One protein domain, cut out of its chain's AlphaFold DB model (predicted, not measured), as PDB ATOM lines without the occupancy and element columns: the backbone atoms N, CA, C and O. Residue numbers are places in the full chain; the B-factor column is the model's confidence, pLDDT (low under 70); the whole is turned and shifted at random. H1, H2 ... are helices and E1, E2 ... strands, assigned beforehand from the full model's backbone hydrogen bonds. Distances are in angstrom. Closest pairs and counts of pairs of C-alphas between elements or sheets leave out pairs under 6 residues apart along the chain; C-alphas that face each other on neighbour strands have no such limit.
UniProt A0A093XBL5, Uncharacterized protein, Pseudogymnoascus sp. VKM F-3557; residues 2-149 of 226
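What this domain is: This is residues 2 to 149 of the 226 residues of an uncharacterized protein of Pseudogymnoascus sp. VKM F-3557 (UniProt A0A093XBL5). Two long helices, H1 and H2, lie side by side and run opposite ways; a strand hairpin, E1 and E2, packs on H1 through E2, and short H3 closes the other end of the helix pair. Beyond that end, H4 leads to H5, whose residues 142 to 149 stick out. The printed part has 148 residues, with five named helices and two named strands in the order H1 E1 E2 H2 H3 H4 H5 and one antiparallel sheet, E1 - E2; the class is mostly helix, as helices hold 60 and strands 14 of the 74 residues in named elements. The whole is compact, radius of gyration of the C-alphas 16.9 A, spanning 55 by 36 by 25 A.

Where its parts are: Find C-alpha 18 at (96.258, 13.650, 25.130); from there H1 runs 24.2 A to residue 34. E1 is residues 47 to 53, 19.5 A, and E2 61 to 67, 19.3 A. H2, residues 81 to 99, covers 27.2 A. Then come H3, residues 111 to 116, 8.9 A; H4, 126 to 130, 6.0 A; and H5, 137 to 149, 18.1 A, ending at C-alpha 149, (134.914, 27.936, 47.171).

How they stand to each other: Look at Ile 26 and Val 89, the closest C-alphas of H1 and H2, 7.1 A: these touch at a shallow tilt of 11 degrees. In the hairpin, N 48 and O 66 are within hydrogen-bond range, 2.8 A. The closest C-alphas of H1 and E2 are Leu 21 and Leu 63, 7.1 A. H1 touches H3 with residues 30 to 34 alone, closest C-alphas Leu 30 and Ala 114, 5.9 A. H4 and H5 only just touch, with 3 pairs of C-alphas within 8 A, closest Val 128 and Ala 140, 6.4 A. H1 and H5 are apart. Every O i to N i+4 pair is within range in H1, H2, H4 and H5, and 1 of 2 in H3.

The domain as a whole: The printed part has no cut. The links H1 to E1, E2 to H2 and H2 to H3 are long. Look for pLDDT under 70 at residues 121, 132 to 141, 143 to 144 and 146 to 149.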
ATOM      1  N   SER A   2     100.991  40.588  23.330       79.75
ATOM      2  CA  SER A   2     100.270  40.404  22.064       79.75
ATOM      3  C   SER A   2      98.945  39.689  22.325       79.75
ATOM      4  O   SER A   2      98.826  38.965  23.311       79.75
ATOM      5  N   LEU A   3      97.954  39.883  21.454       85.44
ATOM      6  CA  LEU A   3      96.774  39.024  21.452       85.44
ATOM      7  C   LEU A   3      97.202  37.623  21.007       85.44
ATOM      8  O   LEU A   3      97.896  37.489  19.999       85.44
ATOM      9  N   ILE A   4      96.801  36.612  21.768       85.12
ATOM     10  CA  ILE A   4      97.044  35.207  21.459       85.12
ATOM     11  C   ILE A   4      95.684  34.594  21.141       85.12
ATOM     12  O   ILE A   4      94.783  34.649  21.977       85.12
ATOM     13  N   ASP A   5      95.532  34.067  19.928       90.06
ATOM     14  CA  ASP A   5      94.314  33.378  19.490       90.06
ATOM     15  C   ASP A   5      94.320  31.939  20.023       90.06
ATOM     16  O   ASP A   5      94.630  30.980  19.321       90.06
ATOM     17  N   ALA A   6      94.098  31.819  21.328       92.81
ATOM     18  CA  ALA A   6      94.162  30.567  22.064       92.81
ATOM     19  C   ALA A   6      93.079  30.526  23.142       92.81
ATOM     20  O   ALA A   6      92.630  31.557  23.651       92.81
ATOM     21  N   PHE A   7      92.687  29.317  23.528       93.25
ATOM     22  CA  PHE A   7      91.654  29.095  24.535       93.25
ATOM     23  C   PHE A   7      92.276  28.586  25.834       93.25
ATOM     24  O   PHE A   7      93.184  27.758  25.777       93.25
ATOM     25  N   PRO A   8      91.794  29.004  27.017       94.56
ATOM     26  CA  PRO A   8      92.205  28.383  28.271       94.56
ATOM     27  C   PRO A   8      92.002  26.867  28.218       94.56
ATOM     28  O   PRO A   8      90.931  26.404  27.821       94.56
ATOM     29  N   MET A   9      92.992  26.091  28.662       94.56
ATOM     30  CA  MET A   9      92.992  24.629  28.564       94.56
ATOM     31  C   MET A   9      91.755  24.011  29.224       94.56
ATOM     32  O   MET A   9      91.196  23.031  28.729       94.56
ATOM     33  N   ARG A  10      91.250  24.629  30.298       94.06
ATOM     34  CA  ARG A  10      89.973  24.267  30.927       94.06
ATOM     35  C   ARG A  10      88.799  24.166  29.939       94.06
ATOM     36  O   ARG A  10      87.909  23.341  30.146       94.06
ATOM     37  N   GLN A  11      88.755  25.024  28.920       92.94
ATOM     38  CA  GLN A  11      87.662  25.102  27.946       92.94
ATOM     39  C   GLN A  11      87.780  24.061  26.827       92.94
ATOM     40  O   GLN A  11      86.799  23.823  26.121       92.94
ATOM     41  N   ILE A  12      88.930  23.401  26.686       89.88
ATOM     42  CA  ILE A  12      89.154  22.420  25.627       89.88
ATOM     43  C   ILE A  12      88.241  21.209  25.841       89.88
ATOM     44  O   ILE A  12      88.221  20.575  26.902       89.88
ATOM     45  N   ALA A  13      87.428  20.919  24.823       84.62
ATOM     46  CA  ALA A  13      86.382  19.901  24.871       84.62
ATOM     47  C   ALA A  13      86.955  18.474  24.824       84.62
ATOM     48  O   ALA A  13      86.568  17.604  25.611       84.62
ATOM     49  N   SER A  14      87.878  18.267  23.892       86.38
ATOM     50  CA  SER A  14      88.490  16.991  23.551       86.38
ATOM     51  C   SER A  14      89.845  17.246  22.915       86.38
ATOM     52  O   SER A  14      89.984  18.186  22.138       86.38
ATOM     53  N   VAL A  15      90.807  16.375  23.193       90.75
ATOM     54  CA  VAL A  15      92.141  16.412  22.597       90.75
ATOM     55  C   VAL A  15      92.341  15.105  21.824       90.75
ATOM     56  O   VAL A  15      92.169  14.046  22.430       90.75
ATOM     57  N   PRO A  16      92.671  15.140  20.516       90.12
ATOM     58  CA  PRO A  16      92.887  13.925  19.726       90.12
ATOM     59  C   PRO A  16      94.049  13.061  20.229       90.12
ATOM     60  O   PRO A  16      93.970  11.836  20.171       90.12
ATOM     61  N   ASP A  17      95.109  13.698  20.736       91.94
ATOM     62  CA  ASP A  17      96.273  13.029  21.323       91.94
ATOM     63  C   ASP A  17      96.636  13.613  22.702       91.94
ATOM     64  O   ASP A  17      97.489  14.500  22.811       91.94
ATOM     65  N   PRO A  18      95.970  13.159  23.785       93.88
ATOM     66  CA  PRO A  18      96.258  13.650  25.130       93.88
ATOM     67  C   PRO A  18      97.682  13.329  25.591       93.88
ATOM     68  O   PRO A  18      98.215  14.052  26.426       93.88
ATOM     69  N   ALA A  19      98.300  12.266  25.064       93.62
ATOM     70  CA  ALA A  19      99.645  11.867  25.461       93.62
ATOM     71  C   ALA A  19     100.686  12.887  24.983       93.62
ATOM     72  O   ALA A  19     101.528  13.308  25.773       93.62
ATOM     73  N   SER A  20     100.581  13.335  23.728       92.88
ATOM     74  CA  SER A  20     101.467  14.367  23.176       92.88
ATOM     75  C   SER A  20     101.336  15.696  23.914       92.88
ATOM     76  O   SER A  20     102.347  16.254  24.330       92.88
ATOM     77  N   LEU A  21     100.104  16.167  24.151       94.81
ATOM     78  CA  LEU A  21      99.895  17.417  24.888       94.81
ATOM     79  C   LEU A  21     100.418  17.307  26.327       94.81
ATOM     80  O   LEU A  21     101.075  18.221  26.813       94.81
ATOM     81  N   TYR A  22     100.169  16.184  27.009       95.75
ATOM     82  CA  TYR A  22     100.707  15.945  28.348       95.75
ATOM     83  C   TYR A  22     102.238  16.014  28.361       95.75
ATOM     84  O   TYR A  22     102.809  16.703  29.203       95.75
ATOM     85  N   ALA A  23     102.898  15.330  27.420       94.56
ATOM     86  CA  ALA A  23     104.353  15.328  27.314       94.56
ATOM     87  C   ALA A  23     104.910  16.743  27.104       94.56
ATOM     88  O   ALA A  23     105.888  17.113  27.745       94.56
ATOM     89  N   GLU A  24     104.249  17.559  26.283       95.44
ATOM     90  CA  GLU A  24     104.645  18.948  26.043       95.44
ATOM     91  C   GLU A  24     104.496  19.829  27.295       95.44
ATOM     92  O   GLU A  24     105.394  20.605  27.619       95.44
ATOM     93  N   LEU A  25     103.412  19.667  28.065       96.81
ATOM     94  CA  LEU A  25     103.233  20.384  29.335       96.81
ATOM     95  C   LEU A  25     104.295  19.997  30.372       96.81
ATOM     96  O   LEU A  25     104.841  20.864  31.051       96.81
ATOM     97  N   ILE A  26     104.606  18.704  30.483       96.12
ATOM     98  CA  ILE A  26     105.666  18.218  31.370       96.12
ATOM     99  C   ILE A  26     107.034  18.742  30.921       96.12
ATOM    100  O   ILE A  26     107.818  19.196  31.756       96.12
ATOM    101  N   ALA A  27     107.305  18.753  29.614       95.06
ATOM    102  CA  ALA A  27     108.525  19.328  29.062       95.06
ATOM    103  C   ALA A  27     108.643  20.827  29.374       95.06
ATOM    104  O   ALA A  27     109.732  21.291  29.698       95.06
ATOM    105  N   MET A  28     107.542  21.588  29.361       96.44
ATOM    106  CA  MET A  28     107.558  22.992  29.789       96.44
ATOM    107  C   MET A  28     107.900  23.157  31.272       96.44
ATOM    108  O   MET A  28     108.703  24.028  31.598       96.44
ATOM    109  N   ILE A  29     107.344  22.329  32.164       95.88
ATOM    110  CA  ILE A  29     107.685  22.357  33.599       95.88
ATOM    111  C   ILE A  29     109.183  22.082  33.797       95.88
ATOM    112  O   ILE A  29     109.868  22.827  34.498       95.88
ATOM    113  N   LEU A  30     109.714  21.048  33.137       94.88
ATOM    114  CA  LEU A  30     111.140  20.716  33.189       94.88
ATOM    115  C   LEU A  30     112.012  21.824  32.598       94.88
ATOM    116  O   LEU A  30     113.064  22.143  33.151       94.88
ATOM    117  N   ARG A  31     111.558  22.451  31.510       93.94
ATOM    118  CA  ARG A  31     112.243  23.587  30.900       93.94
ATOM    119  C   ARG A  31     112.288  24.765  31.862       93.94
ATOM    120  O   ARG A  31     113.354  25.324  32.042       93.94
ATOM    121  N   LEU A  32     111.199  25.127  32.535       94.06
ATOM    122  CA  LEU A  32     111.249  26.184  33.554       94.06
ATOM    123  C   LEU A  32     112.293  25.871  34.632       94.06
ATOM    124  O   LEU A  32     113.135  26.724  34.925       94.06
ATOM    125  N   ALA A  33     112.305  24.634  35.135       93.19
ATOM    126  CA  ALA A  33     113.264  24.202  36.146       93.19
ATOM    127  C   ALA A  33     114.717  24.274  35.643       93.19
ATOM    128  O   ALA A  33     115.587  24.743  36.374       93.19
ATOM    129  N   GLN A  34     114.981  23.915  34.381       92.88
ATOM    130  CA  GLN A  34     116.298  24.071  33.745       92.88
ATOM    131  C   GLN A  34     116.793  25.531  33.763       92.88
ATOM    132  O   GLN A  34     117.988  25.772  33.947       92.88
ATOM    133  N   TYR A  35     115.885  26.504  33.627       91.56
ATOM    134  CA  TYR A  35     116.187  27.942  33.726       91.56
ATOM    135  C   TYR A  35     116.123  28.483  35.169       91.56
ATOM    136  O   TYR A  35     116.219  29.694  35.383       91.56
ATOM    137  N   GLY A  36     115.994  27.603  36.165       91.00
ATOM    138  CA  GLY A  36     115.993  27.947  37.585       91.00
ATOM    139  C   GLY A  36     114.642  28.398  38.139       91.00
ATOM    140  O   GLY A  36     114.587  28.922  39.250       91.00
ATOM    141  N   LEU A  37     113.551  28.201  37.400       93.50
ATOM    142  CA  LEU A  37     112.224  28.689  37.768       93.50
ATOM    143  C   LEU A  37     111.225  27.552  37.991       93.50
ATOM    144  O   LEU A  37     111.216  26.546  37.292       93.50
ATOM    145  N   ILE A  38     110.316  27.764  38.931       94.75
ATOM    146  CA  ILE A  38     109.125  26.946  39.146       94.75
ATOM    147  C   ILE A  38     107.934  27.882  39.015       94.75
ATOM    148  O   ILE A  38     107.957  28.996  39.540       94.75
ATOM    149  N   HIS A  39     106.903  27.459  38.286       94.38
ATOM    150  CA  HIS A  39     105.749  28.320  38.055       94.38
ATOM    151  C   HIS A  39     104.935  28.523  39.335       94.38
ATOM    152  O   HIS A  39     104.452  29.619  39.600       94.38
ATOM    153  N   GLY A  40     104.777  27.459  40.125       91.19
ATOM    154  CA  GLY A  40     104.044  27.472  41.380       91.19
ATOM    155  C   GLY A  40     102.544  27.312  41.166       91.19
ATOM    156  O   GLY A  40     101.921  26.556  41.902       91.19
ATOM    157  N   ASP A  41     101.938  27.983  40.189       94.12
ATOM    158  CA  ASP A  41     100.505  27.828  39.882       94.12
ATOM    159  C   ASP A  41     100.243  27.211  38.493       94.12
ATOM    160  O   ASP A  41      99.479  27.738  37.687       94.12
ATOM    161  N   PHE A  42     100.949  26.134  38.140       96.44
ATOM    162  CA  PHE A  42     100.837  25.514  36.814       96.44
ATOM    163  C   PHE A  42      99.560  24.656  36.709       96.44
ATOM    164  O   PHE A  42      99.523  23.489  37.108       96.44
ATOM    165  N   ASN A  43      98.479  25.240  36.187       95.06
ATOM    166  CA  ASN A  43      97.144  24.631  36.159       95.06
ATOM    167  C   ASN A  43      96.392  24.900  34.834       95.06
ATOM    168  O   ASN A  43      96.861  25.619  33.955       95.06
ATOM    169  N   GLU A  44      95.190  24.338  34.682       95.06
ATOM    170  CA  GLU A  44      94.378  24.451  33.460       95.06
ATOM    171  C   GLU A  44      93.815  25.847  33.141       95.06
ATOM    172  O   GLU A  44      93.222  26.041  32.074       95.06
ATOM    173  N   PHE A  45      93.961  26.804  34.056       95.38
ATOM    174  CA  PHE A  45      93.558  28.199  33.877       95.38
ATOM    175  C   PHE A  45      94.714  29.055  33.350       95.38
ATOM    176  O   PHE A  45      94.470  29.971  32.567       95.38
ATOM    177  N   ASN A  46      95.947  28.701  33.719       95.94
ATOM    178  CA  ASN A  46      97.170  29.424  33.359       95.94
ATOM    179  C   ASN A  46      97.841  28.879  32.089       95.94
ATOM    180  O   ASN A  46      98.893  29.357  31.673       95.94
ATOM    181  N   ILE A  47      97.220  27.895  31.439       96.75
ATOM    182  CA  ILE A  47      97.660  27.342  30.160       96.75
ATOM    183  C   ILE A  47      96.608  27.679  29.113       96.75
ATOM    184  O   ILE A  47      95.453  27.265  29.225       96.75
ATOM    185  N   LEU A  48      97.012  28.407  28.081       96.00
ATOM    186  CA  LEU A  48      96.242  28.583  26.858       96.00
ATOM    187  C   LEU A  48      96.656  27.514  25.846       96.00
ATOM    188  O   LEU A  48      97.801  27.079  25.843       96.00
ATOM    189  N   VAL A  49      95.745  27.091  24.982       95.12
ATOM    190  CA  VAL A  49      96.012  26.145  23.899       95.12
ATOM    191  C   VAL A  49      95.635  26.812  22.588       95.12
ATOM    192  O   VAL A  49      94.481  27.193  22.380       95.12
ATOM    193  N   GLU A  50      96.631  26.993  21.732       93.69
ATOM    194  CA  GLU A  50      96.455  27.433  20.355       93.69
ATOM    195  C   GLU A  50      96.196  26.207  19.473       93.69
ATOM    196  O   GLU A  50      96.908  25.206  19.562       93.69
ATOM    197  N   GLU A  51      95.179  26.285  18.620       91.69
ATOM    198  CA  GLU A  51      94.823  25.218  17.685       91.69
ATOM    199  C   GLU A  51      95.241  25.619  16.269       91.69
ATOM    200  O   GLU A  51      94.761  26.615  15.724       91.69
ATOM    201  N   LYS A  52      96.134  24.843  15.647       90.25
ATOM    202  CA  LYS A  52      96.590  25.082  14.272       90.25
ATOM    203  C   LYS A  52      96.322  23.871  13.387       90.25
ATOM    204  O   LYS A  52      96.630  22.756  13.796       90.25
ATOM    205  N   PRO A  53      95.792  24.050  12.165       89.50
ATOM    206  CA  PRO A  53      95.604  22.938  11.245       89.50
ATOM    207  C   PRO A  53      96.960  22.334  10.878       89.50
ATOM    208  O   PRO A  53      97.869  23.043  10.440       89.50
ATOM    209  N   ASP A  54      97.083  21.024  11.049       89.56
ATOM    210  CA  ASP A  54      98.301  20.280  10.760       89.56
ATOM    211  C   ASP A  54      97.930  18.891  10.236       89.56
ATOM    212  O   ASP A  54      97.318  18.089  10.940       89.56
ATOM    213  N   ALA A  55      98.271  18.624   8.976       86.19
ATOM    214  CA  ALA A  55      97.911  17.380   8.300       86.19
ATOM    215  C   ALA A  55      98.648  16.154   8.864       86.19
ATOM    216  O   ALA A  55      98.181  15.033   8.671       86.19
ATOM    217  N   GLU A  56      99.778  16.359   9.544       85.75
ATOM    218  CA  GLU A  56     100.580  15.287  10.143       85.75
ATOM    219  C   GLU A  56     100.156  14.992  11.590       85.75
ATOM    220  O   GLU A  56     100.415  13.904  12.109       85.75
ATOM    221  N   ALA A  57      99.456  15.927  12.240       83.06
ATOM    222  CA  ALA A  57      98.964  15.752  13.598       83.06
ATOM    223  C   ALA A  57      97.752  14.809  13.649       83.06
ATOM    224  O   ALA A  57      96.859  14.826  12.791       83.06
ATOM    225  N   LYS A  58      97.660  14.007  14.718       80.06
ATOM    226  CA  LYS A  58      96.467  13.189  14.968       80.06
ATOM    227  C   LYS A  58      95.247  14.099  15.111       80.06
ATOM    228  O   LYS A  58      95.231  15.007  15.930       80.06
ATOM    229  N   GLY A  59      94.211  13.841  14.314       81.75
ATOM    230  CA  GLY A  59      93.003  14.673  14.290       81.75
ATOM    231  C   GLY A  59      93.100  15.926  13.413       81.75
ATOM    232  O   GLY A  59      92.147  16.697  13.389       81.75
ATOM    233  N   GLY A  60      94.195  16.118  12.666       86.81
ATOM    234  CA  GLY A  60      94.341  17.210  11.696       86.81
ATOM    235  C   GLY A  60      94.622  18.584  12.313       86.81
ATOM    236  O   GLY A  60      94.559  19.596  11.610       86.81
ATOM    237  N   VAL A  61      94.890  18.635  13.620       87.94
ATOM    238  CA  VAL A  61      95.123  19.863  14.384       87.94
ATOM    239  C   VAL A  61      96.298  19.639  15.331       87.94
ATOM    240  O   VAL A  61      96.285  18.709  16.135       87.94
ATOM    241  N   ALA A  62      97.306  20.502  15.241       89.50
ATOM    242  CA  ALA A  62      98.365  20.628  16.226       89.50
ATOM    243  C   ALA A  62      97.902  21.565  17.347       89.50
ATOM    244  O   ALA A  62      97.408  22.665  17.088       89.50
ATOM    245  N   LEU A  63      98.067  21.113  18.586       92.44
ATOM    246  CA  LEU A  63      97.806  21.905  19.779       92.44
ATOM    247  C   LEU A  63      99.134  22.457  20.280       92.44
ATOM    248  O   LEU A  63     100.078  21.690  20.434       92.44
ATOM    249  N   THR A  64      99.206  23.759  20.535       93.50
ATOM    250  CA  THR A  64     100.399  24.394  21.104       93.50
ATOM    251  C   THR A  64     100.030  25.050  22.434       93.50
ATOM    252  O   THR A  64      99.249  26.006  22.444       93.50
ATOM    253  N   PRO A  65     100.536  24.542  23.571       95.62
ATOM    254  CA  PRO A  65     100.278  25.113  24.876       95.62
ATOM    255  C   PRO A  65     101.131  26.366  25.108       95.62
ATOM    256  O   PRO A  65     102.296  26.448  24.725       95.62
ATOM    257  N   ILE A  66     100.537  27.358  25.761       95.06
ATOM    258  CA  ILE A  66     101.135  28.658  26.045       95.06
ATOM    259  C   ILE A  66     100.880  28.972  27.515       95.06
ATOM    260  O   ILE A  66      99.734  29.100  27.943       95.06
ATOM    261  N   LEU A  67     101.956  29.100  28.284       95.38
ATOM    262  CA  LEU A  67     101.898  29.436  29.703       95.38
ATOM    263  C   LEU A  67     101.743  30.947  29.906       95.38
ATOM    264  O   LEU A  67     102.415  31.744  29.245       95.38
ATOM    265  N   ILE A  68     100.874  31.331  30.834       93.44
ATOM    266  CA  ILE A  68     100.648  32.712  31.267       93.44
ATOM    267  C   ILE A  68     100.678  32.800  32.798       93.44
ATOM    268  O   ILE A  68     100.683  31.784  33.478       93.44
ATOM    269  N   ASP A  69     100.634  34.030  33.315       89.81
ATOM    270  CA  ASP A  69     100.531  34.346  34.750       89.81
ATOM    271  C   ASP A  69     101.778  34.021  35.601       89.81
ATOM    272  O   ASP A  69     101.766  33.258  36.560       89.81
ATOM    273  N   PHE A  70     102.878  34.702  35.272       89.44
ATOM    274  CA  PHE A  70     104.186  34.595  35.929       89.44
ATOM    275  C   PHE A  70     104.421  35.317  37.289       89.44
ATOM    276  O   PHE A  70     105.522  35.167  37.821       89.44
ATOM    277  N   PRO A  71     103.513  36.112  37.905       84.31
ATOM    278  CA  PRO A  71     103.805  36.779  39.183       84.31
ATOM    279  C   PRO A  71     104.119  35.841  40.358       84.31
ATOM    280  O   PRO A  71     104.730  36.286  41.323       84.31
ATOM    281  N   GLN A  72     103.677  34.580  40.300       82.44
ATOM    282  CA  GLN A  72     103.817  33.596  41.385       82.44
ATOM    283  C   GLN A  72     105.032  32.669  41.221       82.44
ATOM    284  O   GLN A  72     105.160  31.691  41.959       82.44
ATOM    285  N   MET A  73     105.909  32.948  40.252       91.19
ATOM    286  CA  MET A  73     107.078  32.112  40.005       91.19
ATOM    287  C   MET A  73     108.071  32.182  41.161       91.19
ATOM    288  O   MET A  73     108.373  33.255  41.682       91.19
ATOM    289  N   VAL A  74     108.640  31.031  41.502       89.44
ATOM    290  CA  VAL A  74     109.653  30.899  42.551       89.44
ATOM    291  C   VAL A  74     110.943  30.326  41.978       89.44
ATOM    292  O   VAL A  74     110.935  29.603  40.980       89.44
ATOM    293  N   SER A  75     112.067  30.658  42.607       91.88
ATOM    294  CA  SER A  75     113.353  30.039  42.279       91.88
ATOM    295  C   SER A  75     113.362  28.565  42.693       91.88
ATOM    296  O   SER A  75     112.782  28.189  43.713       91.88
ATOM    297  N   VAL A  76     114.085  27.743  41.935       91.25
ATOM    298  CA  VAL A  76     114.410  26.351  42.294       91.25
ATOM    299  C   VAL A  76     115.235  26.226  43.579       91.25
ATOM    300  O   VAL A  76     115.261  25.150  44.168       91.25
ATOM    301  N   ASP A  77     115.882  27.304  44.032       88.50
ATOM    302  CA  ASP A  77     116.658  27.326  45.279       88.50
ATOM    303  C   ASP A  77     115.798  27.709  46.504       88.50
ATOM    304  O   ASP A  77     116.304  27.834  47.618       88.50
ATOM    305  N   HIS A  78     114.488  27.908  46.323       89.38
ATOM    306  CA  HIS A  78     113.561  28.170  47.424       89.38
ATOM    307  C   HIS A  78     113.435  26.944  48.351       89.38
ATOM    308  O   HIS A  78     113.348  25.815  47.875       89.38
ATOM    309  N   ALA A  79     113.325  27.153  49.670       88.69
ATOM    310  CA  ALA A  79     113.233  26.068  50.661       88.69
ATOM    311  C   ALA A  79     112.108  25.055  50.356       88.69
ATOM    312  O   ALA A  79     112.287  23.850  50.488       88.69
ATOM    313  N   ASN A  80     110.969  25.555  49.869       90.50
ATOM    314  CA  ASN A  80     109.800  24.751  49.486       90.50
ATOM    315  C   ASN A  80     109.719  24.436  47.974       90.50
ATOM    316  O   ASN A  80     108.635  24.140  47.474       90.50
ATOM    317  N   ALA A  81     110.814  24.559  47.217       91.31
ATOM    318  CA  ALA A  81     110.812  24.373  45.761       91.31
ATOM    319  C   ALA A  81     110.261  23.004  45.332       91.31
ATOM    320  O   ALA A  81     109.427  22.937  44.431       91.31
ATOM    321  N   GLU A  82     110.648  21.932  46.023       94.38
ATOM    322  CA  GLU A  82     110.158  20.576  45.751       94.38
ATOM    323  C   GLU A  82     108.630  20.483  45.839       94.38
ATOM    324  O   GLU A  82     107.980  20.010  44.907       94.38
ATOM    325  N   PHE A  83     108.040  21.046  46.897       94.25
ATOM    326  CA  PHE A  83     106.589  21.091  47.066       94.25
ATOM    327  C   PHE A  83     105.891  21.825  45.910       94.25
ATOM    328  O   PHE A  83     104.862  21.362  45.413       94.25
ATOM    329  N   TYR A  84     106.434  22.963  45.464       95.12
ATOM    330  CA  TYR A  84     105.852  23.722  44.355       95.12
ATOM    331  C   TYR A  84     105.975  22.988  43.017       95.12
ATOM    332  O   TYR A  84     105.010  22.955  42.254       95.12
ATOM    333  N   PHE A  85     107.118  22.353  42.755       96.50
ATOM    334  CA  PHE A  85     107.323  21.557  41.547       96.50
ATOM    335  C   PHE A  85     106.361  20.365  41.494       96.50
ATOM    336  O   PHE A  85     105.661  20.157  40.499       96.50
ATOM    337  N   ASP A  86     106.261  19.613  42.589       95.12
ATOM    338  CA  ASP A  86     105.364  18.464  42.669       95.12
ATOM    339  C   ASP A  86     103.898  18.889  42.584       95.12
ATOM    340  O   ASP A  86     103.073  18.174  42.006       95.12
ATOM    341  N   ARG A  87     103.547  20.066  43.115       95.12
ATOM    342  CA  ARG A  87     102.215  20.655  42.945       95.12
ATOM    343  C   ARG A  87     101.903  20.893  41.470       95.12
ATOM    344  O   ARG A  87     100.855  20.429  41.015       95.12
ATOM    345  N   ASP A  88     102.805  21.538  40.735       96.44
ATOM    346  CA  ASP A  88     102.655  21.824  39.303       96.44
ATOM    347  C   ASP A  88     102.445  20.526  38.497       96.44
ATOM    348  O   ASP A  88     101.464  20.380  37.759       96.44
ATOM    349  N   VAL A  89     103.292  19.513  38.717       96.12
ATOM    350  CA  VAL A  89     103.180  18.199  38.055       96.12
ATOM    351  C   VAL A  89     101.856  17.504  38.400       96.12
ATOM    352  O   VAL A  89     101.166  16.961  37.527       96.12
ATOM    353  N   ASN A  90     101.464  17.514  39.676       95.38
ATOM    354  CA  ASN A  90     100.243  16.856  40.133       95.38
ATOM    355  C   ASN A  90      98.971  17.542  39.627       95.38
ATOM    356  O   ASN A  90      97.988  16.848  39.344       95.38
ATOM    357  N   CYS A  91      98.968  18.867  39.480       96.12
ATOM    358  CA  CYS A  91      97.860  19.609  38.880       96.12
ATOM    359  C   CYS A  91      97.570  19.102  37.461       96.12
ATOM    360  O   CYS A  91      96.429  18.727  37.164       96.12
ATOM    361  N   ILE A  92      98.607  18.951  36.633       96.38
ATOM    362  CA  ILE A  92      98.475  18.422  35.270       96.38
ATOM    363  C   ILE A  92      98.016  16.965  35.271       96.38
ATOM    364  O   ILE A  92      97.027  16.636  34.612       96.38
ATOM    365  N   LYS A  93      98.636  16.092  36.076       95.25
ATOM    366  CA  LYS A  93      98.211  14.683  36.199       95.25
ATOM    367  C   LYS A  93      96.729  14.563  36.573       95.25
ATOM    368  O   LYS A  93      95.977  13.805  35.955       95.25
ATOM    369  N   ARG A  94      96.275  15.340  37.565       95.62
ATOM    370  CA  ARG A  94      94.874  15.352  38.020       95.62
ATOM    371  C   ARG A  94      93.928  15.911  36.965       95.62
ATOM    372  O   ARG A  94      92.803  15.416  36.853       95.62
ATOM    373  N   PHE A  95      94.329  16.943  36.227       95.69
ATOM    374  CA  PHE A  95      93.516  17.507  35.153       95.69
ATOM    375  C   PHE A  95      93.331  16.496  34.017       95.69
ATOM    376  O   PHE A  95      92.192  16.178  33.678       95.69
ATOM    377  N   PHE A  96      94.413  15.899  33.510       95.75
ATOM    378  CA  PHE A  96      94.356  14.940  32.400       95.75
ATOM    379  C   PHE A  96      93.551  13.685  32.746       95.75
ATOM    380  O   PHE A  96      92.708  13.253  31.952       95.75
ATOM    381  N   LYS A  97      93.714  13.162  33.967       95.25
ATOM    382  CA  LYS A  97      92.934  12.018  34.453       95.25
ATOM    383  C   LYS A  97      91.439  12.319  34.500       95.25
ATOM    384  O   LYS A  97      90.629  11.497  34.081       95.25
ATOM    385  N   ARG A  98      91.050  13.491  35.009       94.75
ATOM    386  CA  ARG A  98      89.633  13.872  35.118       94.75
ATOM    387  C   ARG A  98      89.032  14.225  33.760       94.75
ATOM    388  O   ARG A  98      87.923  13.791  33.458       94.75
ATOM    389  N   ARG A  99      89.748  15.012  32.953       94.25
ATOM    390  CA  ARG A  99      89.212  15.664  31.755       94.25
ATOM    391  C   ARG A  99      89.265  14.800  30.503       94.25
ATOM    392  O   ARG A  99      88.301  14.825  29.736       94.25
ATOM    393  N   PHE A 100      90.363  14.073  30.316       94.12
ATOM    394  CA  PHE A 100      90.642  13.275  29.117       94.12
ATOM    395  C   PHE A 100      90.722  11.774  29.414       94.12
ATOM    396  O   PHE A 100      91.033  10.995  28.520       94.12
ATOM    397  N   GLN A 101      90.488  11.371  30.672       94.62
ATOM    398  CA  GLN A 101      90.642   9.990  31.144       94.62
ATOM    399  C   GLN A 101      92.032   9.410  30.825       94.62
ATOM    400  O   GLN A 101      92.211   8.199  30.718       94.62
ATOM    401  N   PHE A 102      93.030  10.289  30.717       94.50
ATOM    402  CA  PHE A 102      94.411   9.940  30.429       94.50
ATOM    403  C   PHE A 102      95.199   9.844  31.734       94.50
ATOM    404  O   PHE A 102      95.180  10.768  32.547       94.50
ATOM    405  N   THR A 103      95.892   8.726  31.938       93.19
ATOM    406  CA  THR A 103      96.829   8.551  33.054       93.19
ATOM    407  C   THR A 103      98.199   8.215  32.471       93.19
ATOM    408  O   THR A 103      98.289   7.236  31.728       93.19
ATOM    409  N   PRO A 104      99.248   8.997  32.774       89.56
ATOM    410  CA  PRO A 104     100.593   8.695  32.306       89.56
ATOM    411  C   PRO A 104     101.083   7.376  32.914       89.56
ATOM    412  O   PRO A 104     100.798   7.066  34.071       89.56
ATOM    413  N   THR A 105     101.824   6.597  32.130       88.12
ATOM    414  CA  THR A 105     102.470   5.356  32.585       88.12
ATOM    415  C   THR A 105     103.714   5.631  33.425       88.12
ATOM    416  O   THR A 105     104.069   4.839  34.295       88.12
ATOM    417  N   GLU A 106     104.371   6.759  33.172       84.69
ATOM    418  CA  GLU A 106     105.572   7.189  33.876       84.69
ATOM    419  C   GLU A 106     105.212   7.875  35.197       84.69
ATOM    420  O   GLU A 106     104.321   8.726  35.262       84.69
ATOM    421  N   LYS A 107     105.912   7.500  36.275       78.38
ATOM    422  CA  LYS A 107     105.668   8.058  37.613       78.38
ATOM    423  C   LYS A 107     106.220   9.478  37.774       78.38
ATOM    424  O   LYS A 107     105.634  10.261  38.521       78.38
ATOM    425  N   GLY A 108     107.300   9.801  37.063       76.44
ATOM    426  CA  GLY A 108     107.968  11.102  37.094       76.44
ATOM    427  C   GLY A 108     107.195  12.225  36.379       76.44
ATOM    428  O   GLY A 108     106.016  12.054  36.038       76.44
ATOM    429  N   PRO A 109     107.827  13.392  36.176       88.25
ATOM    430  CA  PRO A 109     109.162  13.759  36.664       88.25
ATOM    431  C   PRO A 109     109.179  14.045  38.172       88.25
ATOM    432  O   PRO A 109     108.144  14.382  38.745       88.25
ATOM    433  N   TYR A 110     110.358  13.924  38.783       92.19
ATOM    434  CA  TYR A 110     110.614  14.284  40.181       92.19
ATOM    435  C   TYR A 110     111.502  15.524  40.258       92.19
ATOM    436  O   TYR A 110     112.345  15.745  39.382       92.19
ATOM    437  N   PHE A 111     111.365  16.305  41.330       90.00
ATOM    438  CA  PHE A 111     112.161  17.518  41.514       90.00
ATOM    439  C   PHE A 111     113.674  17.243  41.517       90.00
ATOM    440  O   PHE A 111     114.443  17.993  40.918       90.00
ATOM    441  N   ALA A 112     114.108  16.123  42.103       89.12
ATOM    442  CA  ALA A 112     115.514  15.716  42.116       89.12
ATOM    443  C   ALA A 112     116.119  15.562  40.707       89.12
ATOM    444  O   ALA A 112     117.299  15.853  40.508       89.12
ATOM    445  N   ASP A 113     115.326  15.126  39.726       89.56
ATOM    446  CA  ASP A 113     115.775  14.996  38.339       89.56
ATOM    447  C   ASP A 113     115.750  16.344  37.620       89.56
ATOM    448  O   ASP A 113     116.700  16.681  36.913       89.56
ATOM    449  N   ALA A 114     114.730  17.164  37.883       88.94
ATOM    450  CA  ALA A 114     114.656  18.528  37.369       88.94
ATOM    451  C   ALA A 114     115.833  19.393  37.853       88.94
ATOM    452  O   ALA A 114     116.401  20.166  37.083       88.94
ATOM    453  N   ARG A 115     116.272  19.210  39.105       87.25
ATOM    454  CA  ARG A 115     117.403  19.940  39.691       87.25
ATOM    455  C   ARG A 115     118.731  19.647  38.986       87.25
ATOM    456  O   ARG A 115     119.575  20.530  38.889       87.25
ATOM    457  N   LYS A 116     118.917  18.439  38.447       88.06
ATOM    458  CA  LYS A 116     120.121  18.077  37.671       88.06
ATOM    459  C   LYS A 116     120.165  18.764  36.303       88.06
ATOM    460  O   LYS A 116     121.241  18.903  35.735       88.06
ATOM    461  N   LEU A 117     119.013  19.185  35.777       83.75
ATOM    462  CA  LEU A 117     118.899  19.874  34.488       83.75
ATOM    463  C   LEU A 117     119.200  21.374  34.589       83.75
ATOM    464  O   LEU A 117     119.312  22.050  33.573       83.75
ATOM    465  N   ILE A 118     119.331  21.914  35.795       84.88
ATOM    466  CA  ILE A 118     119.623  23.328  36.010       84.88
ATOM    467  C   ILE A 118     120.956  23.701  35.352       84.88
ATOM    468  O   ILE A 118     121.999  23.131  35.667       84.88
ATOM    469  N   GLY A 119     120.934  24.709  34.477       71.06
ATOM    470  CA  GLY A 119     122.146  25.234  33.837       71.06
ATOM    471  C   GLY A 119     122.801  24.286  32.826       71.06
ATOM    472  O   GLY A 119     123.859  24.615  32.280       71.06
ATOM    473  N   THR A 120     122.188  23.136  32.526       79.50
ATOM    474  CA  THR A 120     122.635  22.290  31.415       79.50
ATOM    475  C   THR A 120     122.445  23.026  30.088       79.50
ATOM    476  O   THR A 120     121.626  23.940  29.965       79.50
ATOM    477  N   ASN A 121     123.258  22.678  29.087       69.56
ATOM    478  CA  ASN A 121     123.222  23.265  27.740       69.56
ATOM    479  C   ASN A 121     123.421  24.793  27.673       69.56
ATOM    480  O   ASN A 121     123.038  25.428  26.692       69.56
ATOM    481  N   GLY A 122     124.029  25.394  28.702       72.19
ATOM    482  CA  GLY A 122     124.235  26.842  28.762       72.19
ATOM    483  C   GLY A 122     122.957  27.633  29.045       72.19
ATOM    484  O   GLY A 122     122.906  28.823  28.731       72.19
ATOM    485  N   ALA A 123     121.929  26.991  29.613       78.00
ATOM    486  CA  ALA A 123     120.703  27.662  30.023       78.00
ATOM    487  C   ALA A 123     121.001  28.758  31.059       78.00
ATOM    488  O   ALA A 123     121.671  28.532  32.070       78.00
ATOM    489  N   VAL A 124     120.499  29.964  30.794       81.44
ATOM    490  CA  VAL A 124     120.653  31.113  31.693       81.44
ATOM    491  C   VAL A 124     119.762  30.912  32.918       81.44
ATOM    492  O   VAL A 124     118.592  30.561  32.789       81.44
ATOM    493  N   ARG A 125     120.300  31.168  34.112       83.94
ATOM    494  CA  ARG A 125     119.531  31.195  35.364       83.94
ATOM    495  C   ARG A 125     118.663  32.455  35.413       83.94
ATOM    496  O   ARG A 125     119.119  33.520  35.832       83.94
ATOM    497  N   LEU A 126     117.424  32.341  34.940       85.38
ATOM    498  CA  LEU A 126     116.478  33.461  34.861       85.38
ATOM    499  C   LEU A 126     116.037  33.935  36.243       85.38
ATOM    500  O   LEU A 126     115.787  35.120  36.452       85.38
ATOM    501  N   ASP A 127     115.979  33.025  37.204       81.44
ATOM    502  CA  ASP A 127     115.659  33.337  38.590       81.44
ATOM    503  C   ASP A 127     116.695  34.264  39.246       81.44
ATOM    504  O   ASP A 127     116.324  35.166  40.002       81.44
ATOM    505  N   VAL A 128     117.971  34.115  38.878       80.88
ATOM    506  CA  VAL A 128     119.064  35.013  39.280       80.88
ATOM    507  C   VAL A 128     118.985  36.362  38.560       80.88
ATOM    508  O   VAL A 128     119.212  37.407  39.172       80.88
ATOM    509  N   GLU A 129     118.664  36.366  37.264       76.62
ATOM    510  CA  GLU A 129     118.574  37.600  36.472       76.62
ATOM    511  C   GLU A 129     117.446  38.518  36.962       76.62
ATOM    512  O   GLU A 129     117.628  39.737  37.073       76.62
ATOM    513  N   VAL A 130     116.299  37.917  37.286       71.75
ATOM    514  CA  VAL A 130     115.058  38.614  37.641       71.75
ATOM    515  C   VAL A 130     114.895  38.784  39.158       71.75
ATOM    516  O   VAL A 130     114.005  39.511  39.589       71.75
ATOM    517  N   ALA A 131     115.776  38.190  39.976       70.50
ATOM    518  CA  ALA A 131     115.668  38.191  41.439       70.50
ATOM    519  C   ALA A 131     114.298  37.663  41.914       70.50
ATOM    520  O   ALA A 131     113.659  38.256  42.784       70.50
ATOM    521  N   ALA A 132     113.835  36.557  41.317       60.75
ATOM    522  CA  ALA A 132     112.449  36.078  41.409       60.75
ATOM    523  C   ALA A 132     111.964  35.819  42.852       60.75
ATOM    524  O   ALA A 132     110.801  36.041  43.164       60.75
ATOM    525  N   SER A 133     112.862  35.412  43.750       60.53
ATOM    526  CA  SER A 133     112.596  35.165  45.177       60.53
ATOM    527  C   SER A 133     113.054  36.308  46.099       60.53
ATOM    528  O   SER A 133     113.181  36.118  47.305       60.53
ATOM    529  N   GLY A 134     113.354  37.490  45.549       58.44
ATOM    530  CA  GLY A 134     113.981  38.592  46.291       58.44
ATOM    531  C   GLY A 134     115.500  38.444  46.448       58.44
ATOM    532  O   GLY A 134     116.127  39.225  47.160       58.44
ATOM    533  N   PHE A 135     116.106  37.473  45.759       55.16
ATOM    534  CA  PHE A 135     117.551  37.253  45.757       55.16
ATOM    535  C   PHE A 135     118.270  38.409  45.055       55.16
ATOM    536  O   PHE A 135     118.214  38.566  43.836       55.16
ATOM    537  N   SER A 136     118.969  39.247  45.816       58.75
ATOM    538  CA  SER A 136     119.746  40.340  45.239       58.75
ATOM    539  C   SER A 136     120.898  39.800  44.380       58.75
ATOM    540  O   SER A 136     121.493  38.763  44.672       58.75
ATOM    541  N   LYS A 137     121.314  40.563  43.361       58.03
ATOM    542  CA  LYS A 137     122.500  40.235  42.538       58.03
ATOM    543  C   LYS A 137     123.770  40.015  43.375       58.03
ATOM    544  O   LYS A 137     124.693  39.337  42.931       58.03
ATOM    545  N   LYS A 138     123.825  40.597  44.579       63.94
ATOM    546  CA  LYS A 138     124.907  40.402  45.546       63.94
ATOM    547  C   LYS A 138     124.851  39.001  46.165       63.94
ATOM    548  O   LYS A 138     125.866  38.320  46.143       63.94
ATOM    549  N   GLN A 139     123.673  38.556  46.601       64.00
ATOM    550  CA  GLN A 139     123.458  37.207  47.139       64.00
ATOM    551  C   GLN A 139     123.690  36.123  46.081       64.00
ATOM    552  O   GLN A 139     124.307  35.110  46.379       64.00
ATOM    553  N   ALA A 140     123.299  36.358  44.825       62.97
ATOM    554  CA  ALA A 140     123.612  35.435  43.731       62.97
ATOM    555  C   ALA A 140     125.127  35.298  43.492       62.97
ATOM    556  O   ALA A 140     125.637  34.196  43.308       62.97
ATOM    557  N   LYS A 141     125.865  36.414  43.551       65.31
ATOM    558  CA  LYS A 141     127.328  36.426  43.410       65.31
ATOM    559  C   LYS A 141     128.040  35.802  44.614       65.31
ATOM    560  O   LYS A 141     129.085  35.179  44.451       65.31
ATOM    561  N   GLU A 142     127.498  35.982  45.815       70.75
ATOM    562  CA  GLU A 142     127.985  35.338  47.038       70.75
ATOM    563  C   GLU A 142     127.735  33.828  47.002       70.75
ATOM    564  O   GLU A 142     128.648  33.075  47.322       70.75
ATOM    565  N   LEU A 143     126.573  33.377  46.514       61.38
ATOM    566  CA  LEU A 143     126.275  31.960  46.306       61.38
ATOM    567  C   LEU A 143     127.191  31.340  45.243       61.38
ATOM    568  O   LEU A 143     127.749  30.275  45.473       61.38
ATOM    569  N   GLU A 144     127.422  32.019  44.118       62.91
ATOM    570  CA  GLU A 144     128.365  31.568  43.084       62.91
ATOM    571  C   GLU A 144     129.799  31.467  43.631       62.91
ATOM    572  O   GLU A 144     130.498  30.473  43.417       62.91
ATOM    573  N   ALA A 145     130.240  32.479  44.385       71.25
ATOM    574  CA  ALA A 145     131.537  32.465  45.049       71.25
ATOM    575  C   ALA A 145     131.626  31.344  46.096       71.25
ATOM    576  O   ALA A 145     132.663  30.686  46.189       71.25
ATOM    577  N   TYR A 146     130.542  31.096  46.835       69.81
ATOM    578  CA  TYR A 146     130.434  30.012  47.800       69.81
ATOM    579  C   TYR A 146     130.521  28.650  47.107       69.81
ATOM    580  O   TYR A 146     131.439  27.896  47.410       69.81
ATOM    581  N   MET A 147     129.687  28.371  46.102       59.16
ATOM    582  CA  MET A 147     129.716  27.125  45.318       59.16
ATOM    583  C   MET A 147     131.106  26.848  44.729       59.16
ATOM    584  O   MET A 147     131.602  25.725  44.800       59.16
ATOM    585  N   LYS A 148     131.782  27.893  44.236       65.62
ATOM    586  CA  LYS A 148     133.157  27.809  43.732       65.62
ATOM    587  C   LYS A 148     134.198  27.554  44.830       65.62
ATOM    588  O   LYS A 148     135.198  26.891  44.577       65.62
ATOM    589  N   SER A 149     133.997  28.098  46.030       67.00
ATOM    590  CA  SER A 149     134.914  27.936  47.171       67.00
ATOM    591  C   SER A 149     134.762  26.592  47.885       67.00
ATOM    592  O   SER A 149     135.742  26.059  48.401       67.00
TER     593      SER A 149